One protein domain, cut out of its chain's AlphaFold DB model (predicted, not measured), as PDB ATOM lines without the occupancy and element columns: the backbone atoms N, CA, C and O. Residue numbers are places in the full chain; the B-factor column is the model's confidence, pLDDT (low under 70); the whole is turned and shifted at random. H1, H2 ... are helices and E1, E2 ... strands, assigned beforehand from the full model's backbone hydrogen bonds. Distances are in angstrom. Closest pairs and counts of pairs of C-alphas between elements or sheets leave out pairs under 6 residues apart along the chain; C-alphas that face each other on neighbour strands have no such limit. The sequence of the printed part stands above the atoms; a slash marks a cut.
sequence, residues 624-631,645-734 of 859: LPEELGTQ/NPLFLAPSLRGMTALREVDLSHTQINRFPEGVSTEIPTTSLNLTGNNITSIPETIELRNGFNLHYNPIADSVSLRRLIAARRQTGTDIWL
ATOM      1  N   LEU A 624     154.630  87.117 113.158       93.69
ATOM      2  CA  LEU A 624     155.408  86.576 112.045       93.69
ATOM      3  C   LEU A 624     156.736  85.964 112.539       93.69
ATOM      4  O   LEU A 624     157.243  86.391 113.578       93.69
ATOM      5  N   PRO A 625     157.333  85.013 111.796       91.25
ATOM      6  CA  PRO A 625     158.738  84.633 111.962       91.25
ATOM      7  C   PRO A 625     159.668  85.850 111.868       91.25
ATOM      8  O   PRO A 625     159.518  86.658 110.951       91.25
ATOM      9  N   GLU A 626     160.641  85.965 112.775       89.50
ATOM     10  CA  GLU A 626     161.554  87.121 112.846       89.50
ATOM     11  C   GLU A 626     162.383  87.288 111.562       89.50
ATOM     12  O   GLU A 626     162.647  88.407 111.126       89.50
ATOM     13  N   GLU A 627     162.761  86.184 110.912       92.12
ATOM     14  CA  GLU A 627     163.602  86.218 109.717       92.12
ATOM     15  C   GLU A 627     162.818  86.433 108.405       92.12
ATOM     16  O   GLU A 627     163.439  86.581 107.346       92.12
ATOM     17  N   LEU A 628     161.477  86.470 108.437       92.44
ATOM     18  CA  LEU A 628     160.635  86.607 107.242       92.44
ATOM     19  C   LEU A 628     160.811  87.996 106.598       92.44
ATOM     20  O   LEU A 628     160.451  89.016 107.178       92.44
ATOM     21  N   GLY A 629     161.362  88.031 105.381       85.25
ATOM     22  CA  GLY A 629     161.706  89.279 104.679       85.25
ATOM     23  C   GLY A 629     163.087  89.839 105.039       85.25
ATOM     24  O   GLY A 629     163.417  90.961 104.662       85.25
ATOM     25  N   THR A 630     163.918  89.069 105.753       88.31
ATOM     26  CA  THR A 630     165.303  89.439 106.089       88.31
ATOM     27  C   THR A 630     166.321  88.677 105.236       88.31
ATOM     28  O   THR A 630     166.051  87.580 104.751       88.31
ATOM     29  N   GLN A 631     167.545  89.206 105.132       86.88
ATOM     30  CA  GLN A 631     168.673  88.538 104.458       86.88
ATOM     31  C   GLN A 631     169.088  87.197 105.096       86.88
ATOM     32  O   GLN A 631     169.780  86.414 104.456       86.88
ATOM     33  N   ASN A 645     145.190  83.397 110.427       97.56
ATOM     34  CA  ASN A 645     146.028  83.615 111.614       97.56
ATOM     35  C   ASN A 645     145.871  85.055 112.138       97.56
ATOM     36  O   ASN A 645     145.957  85.968 111.326       97.56
ATOM     37  N   PRO A 646     145.672  85.310 113.444       96.31
ATOM     38  CA  PRO A 646     145.422  86.658 113.979       96.31
ATOM     39  C   PRO A 646     146.699  87.524 114.032       96.31
ATOM     40  O   PRO A 646     147.197  87.848 115.107       96.31
ATOM     41  N   LEU A 647     147.257  87.875 112.869       96.06
ATOM     42  CA  LEU A 647     148.550  88.554 112.730       96.06
ATOM     43  C   LEU A 647     148.495  90.051 113.063       96.06
ATOM     44  O   LEU A 647     149.471  90.588 113.578       96.06
ATOM     45  N   PHE A 648     147.389  90.733 112.730       95.62
ATOM     46  CA  PHE A 648     147.171  92.196 112.819       95.62
ATOM     47  C   PHE A 648     148.127  93.091 111.996       95.62
ATOM     48  O   PHE A 648     147.712  94.147 111.512       95.62
ATOM     49  N   LEU A 649     149.378  92.676 111.803       94.69
ATOM     50  CA  LEU A 649     150.413  93.325 111.005       94.69
ATOM     51  C   LEU A 649     150.695  92.501 109.744       94.69
ATOM     52  O   LEU A 649     150.849  91.282 109.802       94.69
ATOM     53  N   ALA A 650     150.769  93.175 108.597       94.50
ATOM     54  CA  ALA A 650     151.102  92.536 107.330       94.50
ATOM     55  C   ALA A 650     152.617  92.256 107.230       94.50
ATOM     56  O   ALA A 650     153.410  93.084 107.686       94.50
ATOM     57  N   PRO A 651     153.045  91.131 106.623       94.62
ATOM     58  CA  PRO A 651     154.457  90.871 106.362       94.62
ATOM     59  C   PRO A 651     155.031  91.852 105.334       94.62
ATOM     60  O   PRO A 651     154.316  92.358 104.465       94.62
ATOM     61  N   SER A 652     156.345  92.075 105.401       92.62
ATOM     62  CA  SER A 652     157.083  92.702 104.304       92.62
ATOM     63  C   SER A 652     157.506  91.626 103.306       92.62
ATOM     64  O   SER A 652     158.186  90.668 103.666       92.62
ATOM     65  N   LEU A 653     157.112  91.801 102.048       94.69
ATOM     66  CA  LEU A 653     157.481  90.948 100.914       94.69
ATOM     67  C   LEU A 653     158.727  91.486 100.181       94.69
ATOM     68  O   LEU A 653     159.113  90.995  99.121       94.69
ATOM     69  N   ARG A 654     159.352  92.539 100.723       90.06
ATOM     70  CA  ARG A 654     160.484  93.241 100.111       90.06
ATOM     71  C   ARG A 654     161.664  92.285  99.913       90.06
ATOM     72  O   ARG A 654     162.145  91.678 100.861       90.06
ATOM     73  N   GLY A 655     162.151  92.190  98.676       88.38
ATOM     74  CA  GLY A 655     163.267  91.311  98.309       88.38
ATOM     75  C   GLY A 655     162.881  89.851  98.047       88.38
ATOM     76  O   GLY A 655     163.733  89.100  97.587       88.38
ATOM     77  N   MET A 656     161.620  89.453  98.259       94.94
ATOM     78  CA  MET A 656     161.116  88.128  97.875       94.94
ATOM     79  C   MET A 656     160.680  88.114  96.400       94.94
ATOM     80  O   MET A 656     159.507  87.936  96.075       94.94
ATOM     81  N   THR A 657     161.624  88.358  95.489       93.75
ATOM     82  CA  THR A 657     161.354  88.537  94.047       93.75
ATOM     83  C   THR A 657     160.805  87.292  93.350       93.75
ATOM     84  O   THR A 657     160.239  87.402  92.268       93.75
ATOM     85  N   ALA A 658     160.928  86.114  93.966       95.94
ATOM     86  CA  ALA A 658     160.411  84.858  93.434       95.94
ATOM     87  C   ALA A 658     158.917  84.600  93.742       95.94
ATOM     88  O   ALA A 658     158.375  83.611  93.244       95.94
ATOM     89  N   LEU A 659     158.250  85.450  94.541       97.81
ATOM     90  CA  LEU A 659     156.878  85.210  95.009       97.81
ATOM     91  C   LEU A 659     155.851  85.177  93.873       97.81
ATOM     92  O   LEU A 659     155.659  86.147  93.143       97.81
ATOM     93  N   ARG A 660     155.105  84.075  93.813       97.44
ATOM     94  CA  ARG A 660     154.020  83.822  92.859       97.44
ATOM     95  C   ARG A 660     152.655  83.887  93.528       97.44
ATOM     96  O   ARG A 660     151.750  84.514  92.987       97.44
ATOM     97  N   GLU A 661     152.531  83.276  94.703       98.19
ATOM     98  CA  GLU A 661     151.287  83.153  95.468       98.19
ATOM     99  C   GLU A 661     151.490  83.637  96.907       98.19
ATOM    100  O   GLU A 661     152.390  83.177  97.613       98.19
ATOM    101  N   VAL A 662     150.633  84.561  97.345       98.56
ATOM    102  CA  VAL A 662     150.604  85.080  98.717       98.56
ATOM    103  C   VAL A 662     149.178  85.005  99.258       98.56
ATOM    104  O   VAL A 662     148.299  85.715  98.768       98.56
ATOM    105  N   ASP A 663     148.948  84.183 100.286       98.62
ATOM    106  CA  ASP A 663     147.674  84.125 101.013       98.62
ATOM    107  C   ASP A 663     147.805  84.695 102.428       98.62
ATOM    108  O   ASP A 663     148.439  84.112 103.310       98.62
ATOM    109  N   LEU A 664     147.158  85.839 102.635       98.44
ATOM    110  CA  LEU A 664     146.991  86.525 103.912       98.44
ATOM    111  C   LEU A 664     145.496  86.683 104.247       98.44
ATOM    112  O   LEU A 664     145.124  87.570 105.018       98.44
ATOM    113  N   SER A 665     144.606  85.875 103.666       98.44
ATOM    114  CA  SER A 665     143.168  85.973 103.922       98.44
ATOM    115  C   SER A 665     142.818  85.702 105.384       98.44
ATOM    116  O   SER A 665     143.389  84.827 106.032       98.44
ATOM    117  N   HIS A 666     141.868  86.460 105.928       98.00
ATOM    118  CA  HIS A 666     141.417  86.366 107.317       98.00
ATOM    119  C   HIS A 666     142.558  86.455 108.350       98.00
ATOM    120  O   HIS A 666     142.526  85.763 109.371       98.00
ATOM    121  N   THR A 667     143.566  87.299 108.095       98.38
ATOM    122  CA  THR A 667     144.700  87.532 109.009       98.38
ATOM    123  C   THR A 667     144.558  88.753 109.925       98.38
ATOM    124  O   THR A 667     145.451  89.069 110.714       98.38
ATOM    125  N   GLN A 668     143.412  89.438 109.852       97.56
ATOM    126  CA  GLN A 668     143.067  90.635 110.633       97.56
ATOM    127  C   GLN A 668     143.981  91.849 110.372       97.56
ATOM    128  O   GLN A 668     143.901  92.843 111.099       97.56
ATOM    129  N   ILE A 669     144.812  91.803 109.324       97.69
ATOM    130  CA  ILE A 669     145.768  92.868 108.997       97.69
ATOM    131  C   ILE A 669     145.056  94.172 108.634       97.69
ATOM    132  O   ILE A 669     144.069  94.174 107.901       97.69
ATOM    133  N   ASN A 670     145.547  95.290 109.171       95.31
ATOM    134  CA  ASN A 670     144.930  96.618 109.020       95.31
ATOM    135  C   ASN A 670     145.611  97.517 107.970       95.31
ATOM    136  O   ASN A 670     145.195  98.654 107.750       95.31
ATOM    137  N   ARG A 671     146.666  97.014 107.324       94.00
ATOM    138  CA  ARG A 671     147.455  97.701 106.297       94.00
ATOM    139  C   ARG A 671     147.768  96.746 105.155       94.00
ATOM    140  O   ARG A 671     147.862  95.536 105.353       94.00
ATOM    141  N   PHE A 672     147.958  97.317 103.973       94.81
ATOM    142  CA  PHE A 672     148.440  96.598 102.801       94.81
ATOM    143  C   PHE A 672     149.908  96.154 103.017       94.81
ATOM    144  O   PHE A 672     150.680  96.951 103.558       94.81
ATOM    145  N   PRO A 673     150.313  94.923 102.641       95.31
ATOM    146  CA  PRO A 673     151.689  94.448 102.815       95.31
ATOM    147  C   PRO A 673     152.711  95.281 102.030       95.31
ATOM    148  O   PRO A 673     152.494  95.638 100.869       95.31
ATOM    149  N   GLU A 674     153.857  95.562 102.653       93.44
ATOM    150  CA  GLU A 674     154.974  96.229 101.982       93.44
ATOM    151  C   GLU A 674     155.657  95.307 100.965       93.44
ATOM    152  O   GLU A 674     155.755  94.099 101.168       93.44
ATOM    153  N   GLY A 675     156.205  95.886  99.895       92.12
ATOM    154  CA  GLY A 675     156.969  95.149  98.883       92.12
ATOM    155  C   GLY A 675     156.133  94.529  97.759       92.12
ATOM    156  O   GLY A 675     156.725  94.045  96.801       92.12
ATOM    157  N   VAL A 676     154.797  94.595  97.822       95.62
ATOM    158  CA  VAL A 676     153.941  94.326  96.652       95.62
ATOM    159  C   VAL A 676     154.261  95.332  95.541       95.62
ATOM    160  O   VAL A 676     154.411  96.527  95.803       95.62
ATOM    161  N   SER A 677     154.365  94.847  94.306       91.56
ATOM    162  CA  SER A 677     154.782  95.618  93.132       91.56
ATOM    163  C   SER A 677     154.104  95.121  91.843       91.56
ATOM    164  O   SER A 677     153.238  94.241  91.852       91.56
ATOM    165  N   THR A 678     154.512  95.672  90.700       88.00
ATOM    166  CA  THR A 678     154.193  95.152  89.359       88.00
ATOM    167  C   THR A 678     154.594  93.681  89.175       88.00
ATOM    168  O   THR A 678     153.941  92.968  88.423       88.00
ATOM    169  N   GLU A 679     155.602  93.209  89.913       89.56
ATOM    170  CA  GLU A 679     156.159  91.851  89.817       89.56
ATOM    171  C   GLU A 679     155.792  90.970  91.020       89.56
ATOM    172  O   GLU A 679     155.545  89.780  90.858       89.56
ATOM    173  N   ILE A 680     155.710  91.541  92.228       92.94
ATOM    174  CA  ILE A 680     155.520  90.793  93.481       92.94
ATOM    175  C   ILE A 680     154.073  90.948  93.981       92.94
ATOM    176  O   ILE A 680     153.662  92.079  94.244       92.94
ATOM    177  N   PRO A 681     153.300  89.867  94.200       94.12
ATOM    178  CA  PRO A 681     153.509  88.511  93.686       94.12
ATOM    179  C   PRO A 681     153.085  88.390  92.209       94.12
ATOM    180  O   PRO A 681     152.197  89.123  91.752       94.12
ATOM    181  N   THR A 682     153.670  87.447  91.465       93.00
ATOM    182  CA  THR A 682     153.449  87.343  90.007       93.00
ATOM    183  C   THR A 682     152.044  86.875  89.628       93.00
ATOM    184  O   THR A 682     151.560  87.226  88.555       93.00
ATOM    185  N   THR A 683     151.400  86.062  90.473       94.25
ATOM    186  CA  THR A 683     150.222  85.266  90.081       94.25
ATOM    187  C   THR A 683     149.001  85.526  90.960       94.25
ATOM    188  O   THR A 683     147.904  85.690  90.427       94.25
ATOM    189  N   SER A 684     149.149  85.584  92.287       97.06
ATOM    190  CA  SER A 684     148.015  85.795  93.196       97.06
ATOM    191  C   SER A 684     148.381  86.476  94.519       97.06
ATOM    192  O   SER A 684     149.401  86.182  95.142       97.06
ATOM    193  N   LEU A 685     147.497  87.376  94.964       98.06
ATOM    194  CA  LEU A 685     147.563  88.071  96.252       98.06
ATOM    195  C   LEU A 685     146.184  88.026  96.918       98.06
ATOM    196  O   LEU A 685     145.295  88.813  96.586       98.06
ATOM    197  N   ASN A 686     146.003  87.098  97.853       98.44
ATOM    198  CA  ASN A 686     144.759  86.936  98.592       98.44
ATOM    199  C   ASN A 686     144.809  87.713  99.917       98.44
ATOM    200  O   ASN A 686     145.509  87.345 100.858       98.44
ATOM    201  N   LEU A 687     144.042  88.800  99.982       98.19
ATOM    202  CA  LEU A 687     143.869  89.679 101.137       98.19
ATOM    203  C   LEU A 687     142.420  89.640 101.663       98.19
ATOM    204  O   LEU A 687     142.041  90.519 102.439       98.19
ATOM    205  N   THR A 688     141.600  88.655 101.264       97.69
ATOM    206  CA  THR A 688     140.175  88.560 101.637       97.69
ATOM    207  C   THR A 688     139.944  88.605 103.151       97.69
ATOM    208  O   THR A 688     140.631  87.919 103.903       97.69
ATOM    209  N   GLY A 689     138.927  89.337 103.612       96.69
ATOM    210  CA  GLY A 689     138.443  89.264 104.997       96.69
ATOM    211  C   GLY A 689     139.397  89.853 106.036       96.69
ATOM    212  O   GLY A 689     139.557  89.275 107.113       96.69
ATOM    213  N   ASN A 690     140.049  90.963 105.696       98.06
ATOM    214  CA  ASN A 690     140.983  91.693 106.552       98.06
ATOM    215  C   ASN A 690     140.444  93.088 106.920       98.06
ATOM    216  O   ASN A 690     139.331  93.460 106.561       98.06
ATOM    217  N   ASN A 691     141.233  93.862 107.665       96.69
ATOM    218  CA  ASN A 691     140.864  95.179 108.187       96.69
ATOM    219  C   ASN A 691     141.484  96.332 107.367       96.69
ATOM    220  O   ASN A 691     141.704  97.418 107.904       96.69
ATOM    221  N   ILE A 692     141.824  96.107 106.092       95.94
ATOM    222  CA  ILE A 692     142.480  97.111 105.244       95.94
ATOM    223  C   ILE A 692     141.466  98.199 104.868       95.94
ATOM    224  O   ILE A 692     140.430  97.912 104.275       95.94
ATOM    225  N   THR A 693     141.776  99.457 105.194       94.00
ATOM    226  CA  THR A 693     140.879 100.609 104.967       94.00
ATOM    227  C   THR A 693     141.187 101.421 103.707       94.00
ATOM    228  O   THR A 693     140.344 102.206 103.274       94.00
ATOM    229  N   SER A 694     142.377 101.248 103.123       93.44
ATOM    230  CA  SER A 694     142.848 101.964 101.927       93.44
ATOM    231  C   SER A 694     143.946 101.184 101.190       93.44
ATOM    232  O   SER A 694     144.617 100.327 101.771       93.44
ATOM    233  N   ILE A 695     144.131 101.477  99.901       95.50
ATOM    234  CA  ILE A 695     145.112 100.845  99.008       95.50
ATOM    235  C   ILE A 695     146.184 101.891  98.650       95.50
ATOM    236  O   ILE A 695     145.834 102.906  98.045       95.50
ATOM    237  N   PRO A 696     147.484 101.674  98.931       94.44
ATOM    238  CA  PRO A 696     148.531 102.644  98.594       94.44
ATOM    239  C   PRO A 696     148.555 102.972  97.094       94.44
ATOM    240  O   PRO A 696     148.354 102.087  96.262       94.44
ATOM    241  N   GLU A 697     148.788 104.236  96.729       91.38
ATOM    242  CA  GLU A 697     148.716 104.707  95.332       91.38
ATOM    243  C   GLU A 697     149.742 104.044  94.403       91.38
ATOM    244  O   GLU A 697     149.478 103.875  93.217       91.38
ATOM    245  N   THR A 698     150.867 103.584  94.957       91.00
ATOM    246  CA  THR A 698     151.940 102.867  94.250       91.00
ATOM    247  C   THR A 698     151.570 101.455  93.787       91.00
ATOM    248  O   THR A 698     152.339 100.843  93.052       91.00
ATOM    249  N   ILE A 699     150.429 100.911  94.225       93.81
ATOM    250  CA  ILE A 699     149.993  99.553  93.879       93.81
ATOM    251  C   ILE A 699     149.152  99.570  92.599       93.81
ATOM    252  O   ILE A 699     148.064 100.155  92.560       93.81
ATOM    253  N   GLU A 700     149.620  98.865  91.570       91.69
ATOM    254  CA  GLU A 700     148.797  98.521  90.410       91.69
ATOM    255  C   GLU A 700     147.839  97.375  90.773       91.69
ATOM    256  O   GLU A 700     148.249  96.336  91.290       91.69
ATOM    257  N   LEU A 701     146.544  97.576  90.523       93.38
ATOM    258  CA  LEU A 701     145.498  96.597  90.818       93.38
ATOM    259  C   LEU A 701     145.236  95.740  89.576       93.38
ATOM    260  O   LEU A 701     144.736  96.241  88.572       93.38
ATOM    261  N   ARG A 702     145.570  94.448  89.661       92.62
ATOM    262  CA  ARG A 702     145.543  93.498  88.538       92.62
ATOM    263  C   ARG A 702     144.750  92.225  88.845       92.62
ATOM    264  O   ARG A 702     144.403  91.948  89.992       92.62
ATOM    265  N   ASN A 703     144.507  91.421  87.809       90.25
ATOM    266  CA  ASN A 703     144.008  90.053  87.969       90.25
ATOM    267  C   ASN A 703     144.922  89.246  88.913       90.25
ATOM    268  O   ASN A 703     146.131  89.467  88.957       90.25
ATOM    269  N   GLY A 704     144.326  88.328  89.677       91.69
ATOM    270  CA  GLY A 704     145.010  87.563  90.727       91.69
ATOM    271  C   GLY A 704     145.006  88.231  92.109       91.69
ATOM    272  O   GLY A 704     145.219  87.546  93.109       91.69
ATOM    273  N   PHE A 705     144.718  89.532  92.209       95.62
ATOM    274  CA  PHE A 705     144.504  90.189  93.501       95.62
ATOM    275  C   PHE A 705     143.059  89.971  93.971       95.62
ATOM    276  O   PHE A 705     142.120  90.103  93.187       95.62
ATOM    277  N   ASN A 706     142.874  89.682  95.259       96.50
ATOM    278  CA  ASN A 706     141.562  89.579  95.898       96.50
ATOM    279  C   ASN A 706     141.571  90.340  97.230       96.50
ATOM    280  O   ASN A 706     142.304  90.001  98.154       96.50
ATOM    281  N   LEU A 707     140.731  91.367  97.319       96.75
ATOM    282  CA  LEU A 707     140.558  92.269  98.455       96.75
ATOM    283  C   LEU A 707     139.148  92.180  99.065       96.75
ATOM    284  O   LEU A 707     138.822  92.995  99.927       96.75
ATOM    285  N   HIS A 708     138.305  91.222  98.655       95.75
ATOM    286  CA  HIS A 708     136.932  91.077  99.159       95.75
ATOM    287  C   HIS A 708     136.848  91.149 100.693       95.75
ATOM    288  O   HIS A 708     137.727  90.670 101.408       95.75
ATOM    289  N   TYR A 709     135.756  91.710 101.204       95.06
ATOM    290  CA  TYR A 709     135.440  91.763 102.632       95.06
ATOM    291  C   TYR A 709     136.481  92.532 103.472       95.06
ATOM    292  O   TYR A 709     136.730  92.185 104.623       95.06
ATOM    293  N   ASN A 710     137.078  93.579 102.889       95.94
ATOM    294  CA  ASN A 710     137.876  94.587 103.597       95.94
ATOM    295  C   ASN A 710     137.089  95.906 103.728       95.94
ATOM    296  O   ASN A 710     136.420  96.281 102.760       95.94
ATOM    297  N   PRO A 711     137.192  96.645 104.850       94.69
ATOM    298  CA  PRO A 711     136.474  97.901 105.098       94.69
ATOM    299  C   PRO A 711     137.106  99.104 104.365       94.69
ATOM    300  O   PRO A 711     137.460 100.113 104.979       94.69
ATOM    301  N   ILE A 712     137.275  98.996 103.044       94.56
ATOM    302  CA  ILE A 712     137.837 100.057 102.200       94.56
ATOM    303  C   ILE A 712     136.773 101.135 101.984       94.56
ATOM    304  O   ILE A 712     135.786 100.908 101.291       94.56
ATOM    305  N   ALA A 713     136.993 102.306 102.579       88.88
ATOM    306  CA  ALA A 713     136.033 103.413 102.586       88.88
ATOM    307  C   ALA A 713     136.529 104.670 101.849       88.88
ATOM    308  O   ALA A 713     135.755 105.607 101.653       88.88
ATOM    309  N   ASP A 714     137.804 104.731 101.449       92.50
ATOM    310  CA  ASP A 714     138.343 105.921 100.795       92.50
ATOM    311  C   ASP A 714     137.991 105.983  99.295       92.50
ATOM    312  O   ASP A 714     138.086 105.007  98.542       92.50
ATOM    313  N   SER A 715     137.605 107.178  98.844       92.75
ATOM    314  CA  SER A 715     137.125 107.414  97.481       92.75
ATOM    315  C   SER A 715     138.179 107.198  96.387       92.75
ATOM    316  O   SER A 715     137.807 107.062  95.220       92.75
ATOM    317  N   VAL A 716     139.476 107.195  96.717       94.25
ATOM    318  CA  VAL A 716     140.569 107.034  95.744       94.25
ATOM    319  C   VAL A 716     140.779 105.551  95.451       94.25
ATOM    320  O   VAL A 716     140.771 105.149  94.285       94.25
ATOM    321  N   SER A 717     140.865 104.718  96.491       95.56
ATOM    322  CA  SER A 717     140.895 103.256  96.375       95.56
ATOM    323  C   SER A 717     139.646 102.726  95.683       95.56
ATOM    324  O   SER A 717     139.764 101.933  94.752       95.56
ATOM    325  N   LEU A 718     138.455 103.203  96.062       95.50
ATOM    326  CA  LEU A 718     137.197 102.770  95.447       95.50
ATOM    327  C   LEU A 718     137.146 103.117  93.946       95.50
ATOM    328  O   LEU A 718     136.817 102.256  93.132       95.50
ATOM    329  N   ARG A 719     137.579 104.318  93.528       95.25
ATOM    330  CA  ARG A 719     137.679 104.662  92.092       95.25
ATOM    331  C   ARG A 719     138.748 103.859  91.345       95.25
ATOM    332  O   ARG A 719     138.536 103.513  90.183       95.25
ATOM    333  N   ARG A 720     139.868 103.521  91.990       95.88
ATOM    334  CA  ARG A 720     140.904 102.641  91.413       95.88
ATOM    335  C   ARG A 720     140.415 101.199  91.264       95.88
ATOM    336  O   ARG A 720     140.712 100.579  90.250       95.88
ATOM    337  N   LEU A 721     139.608 100.700  92.200       95.88
ATOM    338  CA  LEU A 721     138.947  99.396  92.099       95.88
ATOM    339  C   LEU A 721     137.952  99.353  90.930       95.88
ATOM    340  O   LEU A 721     138.000  98.406  90.152       95.88
ATOM    341  N   ILE A 722     137.136 100.399  90.729       94.25
ATOM    342  CA  ILE A 722     136.266 100.539  89.542       94.25
ATOM    343  C   ILE A 722     137.088 100.473  88.242       94.25
ATOM    344  O   ILE A 722     136.720  99.769  87.301       94.25
ATOM    345  N   ALA A 723     138.203 101.209  88.174       94.06
ATOM    346  CA  ALA A 723     139.064 101.234  86.992       94.06
ATOM    347  C   ALA A 723     139.703  99.862  86.714       94.06
ATOM    348  O   ALA A 723     139.622  99.376  85.586       94.06
ATOM    349  N   ALA A 724     140.253  99.214  87.743       94.06
ATOM    350  CA  ALA A 724     140.840  97.883  87.639       94.06
ATOM    351  C   ALA A 724     139.799  96.844  87.197       94.06
ATOM    352  O   ALA A 724     140.025  96.133  86.227       94.06
ATOM    353  N   ARG A 725     138.605  96.838  87.805       93.75
ATOM    354  CA  ARG A 725     137.472  95.957  87.462       93.75
ATOM    355  C   ARG A 725     137.068  96.055  85.984       93.75
ATOM    356  O   ARG A 725     136.741  95.042  85.364       93.75
ATOM    357  N   ARG A 726     137.136  97.257  85.395       91.31
ATOM    358  CA  ARG A 726     136.902  97.506  83.957       91.31
ATOM    359  C   ARG A 726     138.051  97.030  83.054       91.31
ATOM    360  O   ARG A 726     137.803  96.732  81.892       91.31
ATOM    361  N   GLN A 727     139.282  96.941  83.564       90.62
ATOM    362  CA  GLN A 727     140.453  96.425  82.838       90.62
ATOM    363  C   GLN A 727     140.580  94.896  82.935       90.62
ATOM    364  O   GLN A 727     140.921  94.236  81.957       90.62
ATOM    365  N   THR A 728     140.306  94.322  84.109       89.62
ATOM    366  CA  THR A 728     140.487  92.894  84.407       89.62
ATOM    367  C   THR A 728     139.280  92.034  84.053       89.62
ATOM    368  O   THR A 728     139.430  90.825  83.861       89.62
ATOM    369  N   GLY A 729     138.084  92.633  84.007       89.19
ATOM    370  CA  GLY A 729     136.815  91.915  83.905       89.19
ATOM    371  C   GLY A 729     136.437  91.153  85.183       89.19
ATOM    372  O   GLY A 729     135.682  90.183  85.098       89.19
ATOM    373  N   THR A 730     136.980  91.544  86.340       89.69
ATOM    374  CA  THR A 730     136.812  90.861  87.634       89.69
ATOM    375  C   THR A 730     136.692  91.870  88.780       89.69
ATOM    376  O   THR A 730     137.475  92.814  88.870       89.69
ATOM    377  N   ASP A 731     135.723  91.685  89.683       91.75
ATOM    378  CA  ASP A 731     135.634  92.482  90.915       91.75
ATOM    379  C   ASP A 731     136.759  92.075  91.880       91.75
ATOM    380  O   ASP A 731     136.668  91.055  92.553       91.75
ATOM    381  N   ILE A 732     137.828  92.875  91.959       93.56
ATOM    382  CA  ILE A 732     138.955  92.650  92.889       93.56
ATOM    383  C   ILE A 732     138.533  92.872  94.354       93.56
ATOM    384  O   ILE A 732     139.072  92.244  95.263       93.56
ATOM    385  N   TRP A 733     137.568  93.759  94.603       95.94
ATOM    386  CA  TRP A 733     137.009  94.046  95.925       95.94
ATOM    387  C   TRP A 733     135.487  93.999  95.858       95.94
ATOM    388  O   TRP A 733     134.889  94.438  94.880       95.94
ATOM    389  N   LEU A 734     134.886  93.479  96.925       92.88
ATOM    390  CA  LEU A 734     133.459  93.566  97.207       92.88
ATOM    391  C   LEU A 734     133.306  93.765  98.715       92.88
ATOM    392  O   LEU A 734     134.027  93.131  99.491       92.88
TER     393      LEU A 734
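Overview. This is residues 624 to 631 and 645 to 734 of the 859 residues of an uncharacterized protein of Pseudomonas fluorescens (UniProt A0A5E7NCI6). What is the picture? With little regular structure, mostly unnamed chain winds in stacked turns, short parallel strands E1 and E2 side by side along one wall, H1 over one end and residues 624 to 631 at the other. What is it made of? The printed part has 98 residues, with E1, E2, H1 in order; the class is mixed, with 20 residues in named elements. It is compact, radius of gyration of the C-alphas 12.9 A, and only just elongated, spanning 38 by 25 by 18 A.

Along the chain. Where are the strands? E1 is residues 661 to 663, 6.7 A from first to last C-alpha, beginning at C-alpha 661 (151.287, 83.153, 95.468); E2 is residues 684 to 686, 6.4 A. Where is the helix? H1 is residues 715 to 728, 19.8 A, ending at C-alpha 728 (140.487, 92.894, 84.407).

Arrangement. How do E1 and E2 pair? They are parallel at 3 degrees, with N 686 and O 662 within hydrogen-bond range at 2.8 A. And H1? E1 and H1 are apart; in H1 every O i to N i+4 pair is within range.

Size, cuts and confidence. Is anything cut? Residues 632 to 644 are not printed; C-alphas 631 and 645 are 24.3 A apart. Which links are long? E1 to E2 and E2 to H1; no printed residue has pLDDT under 70.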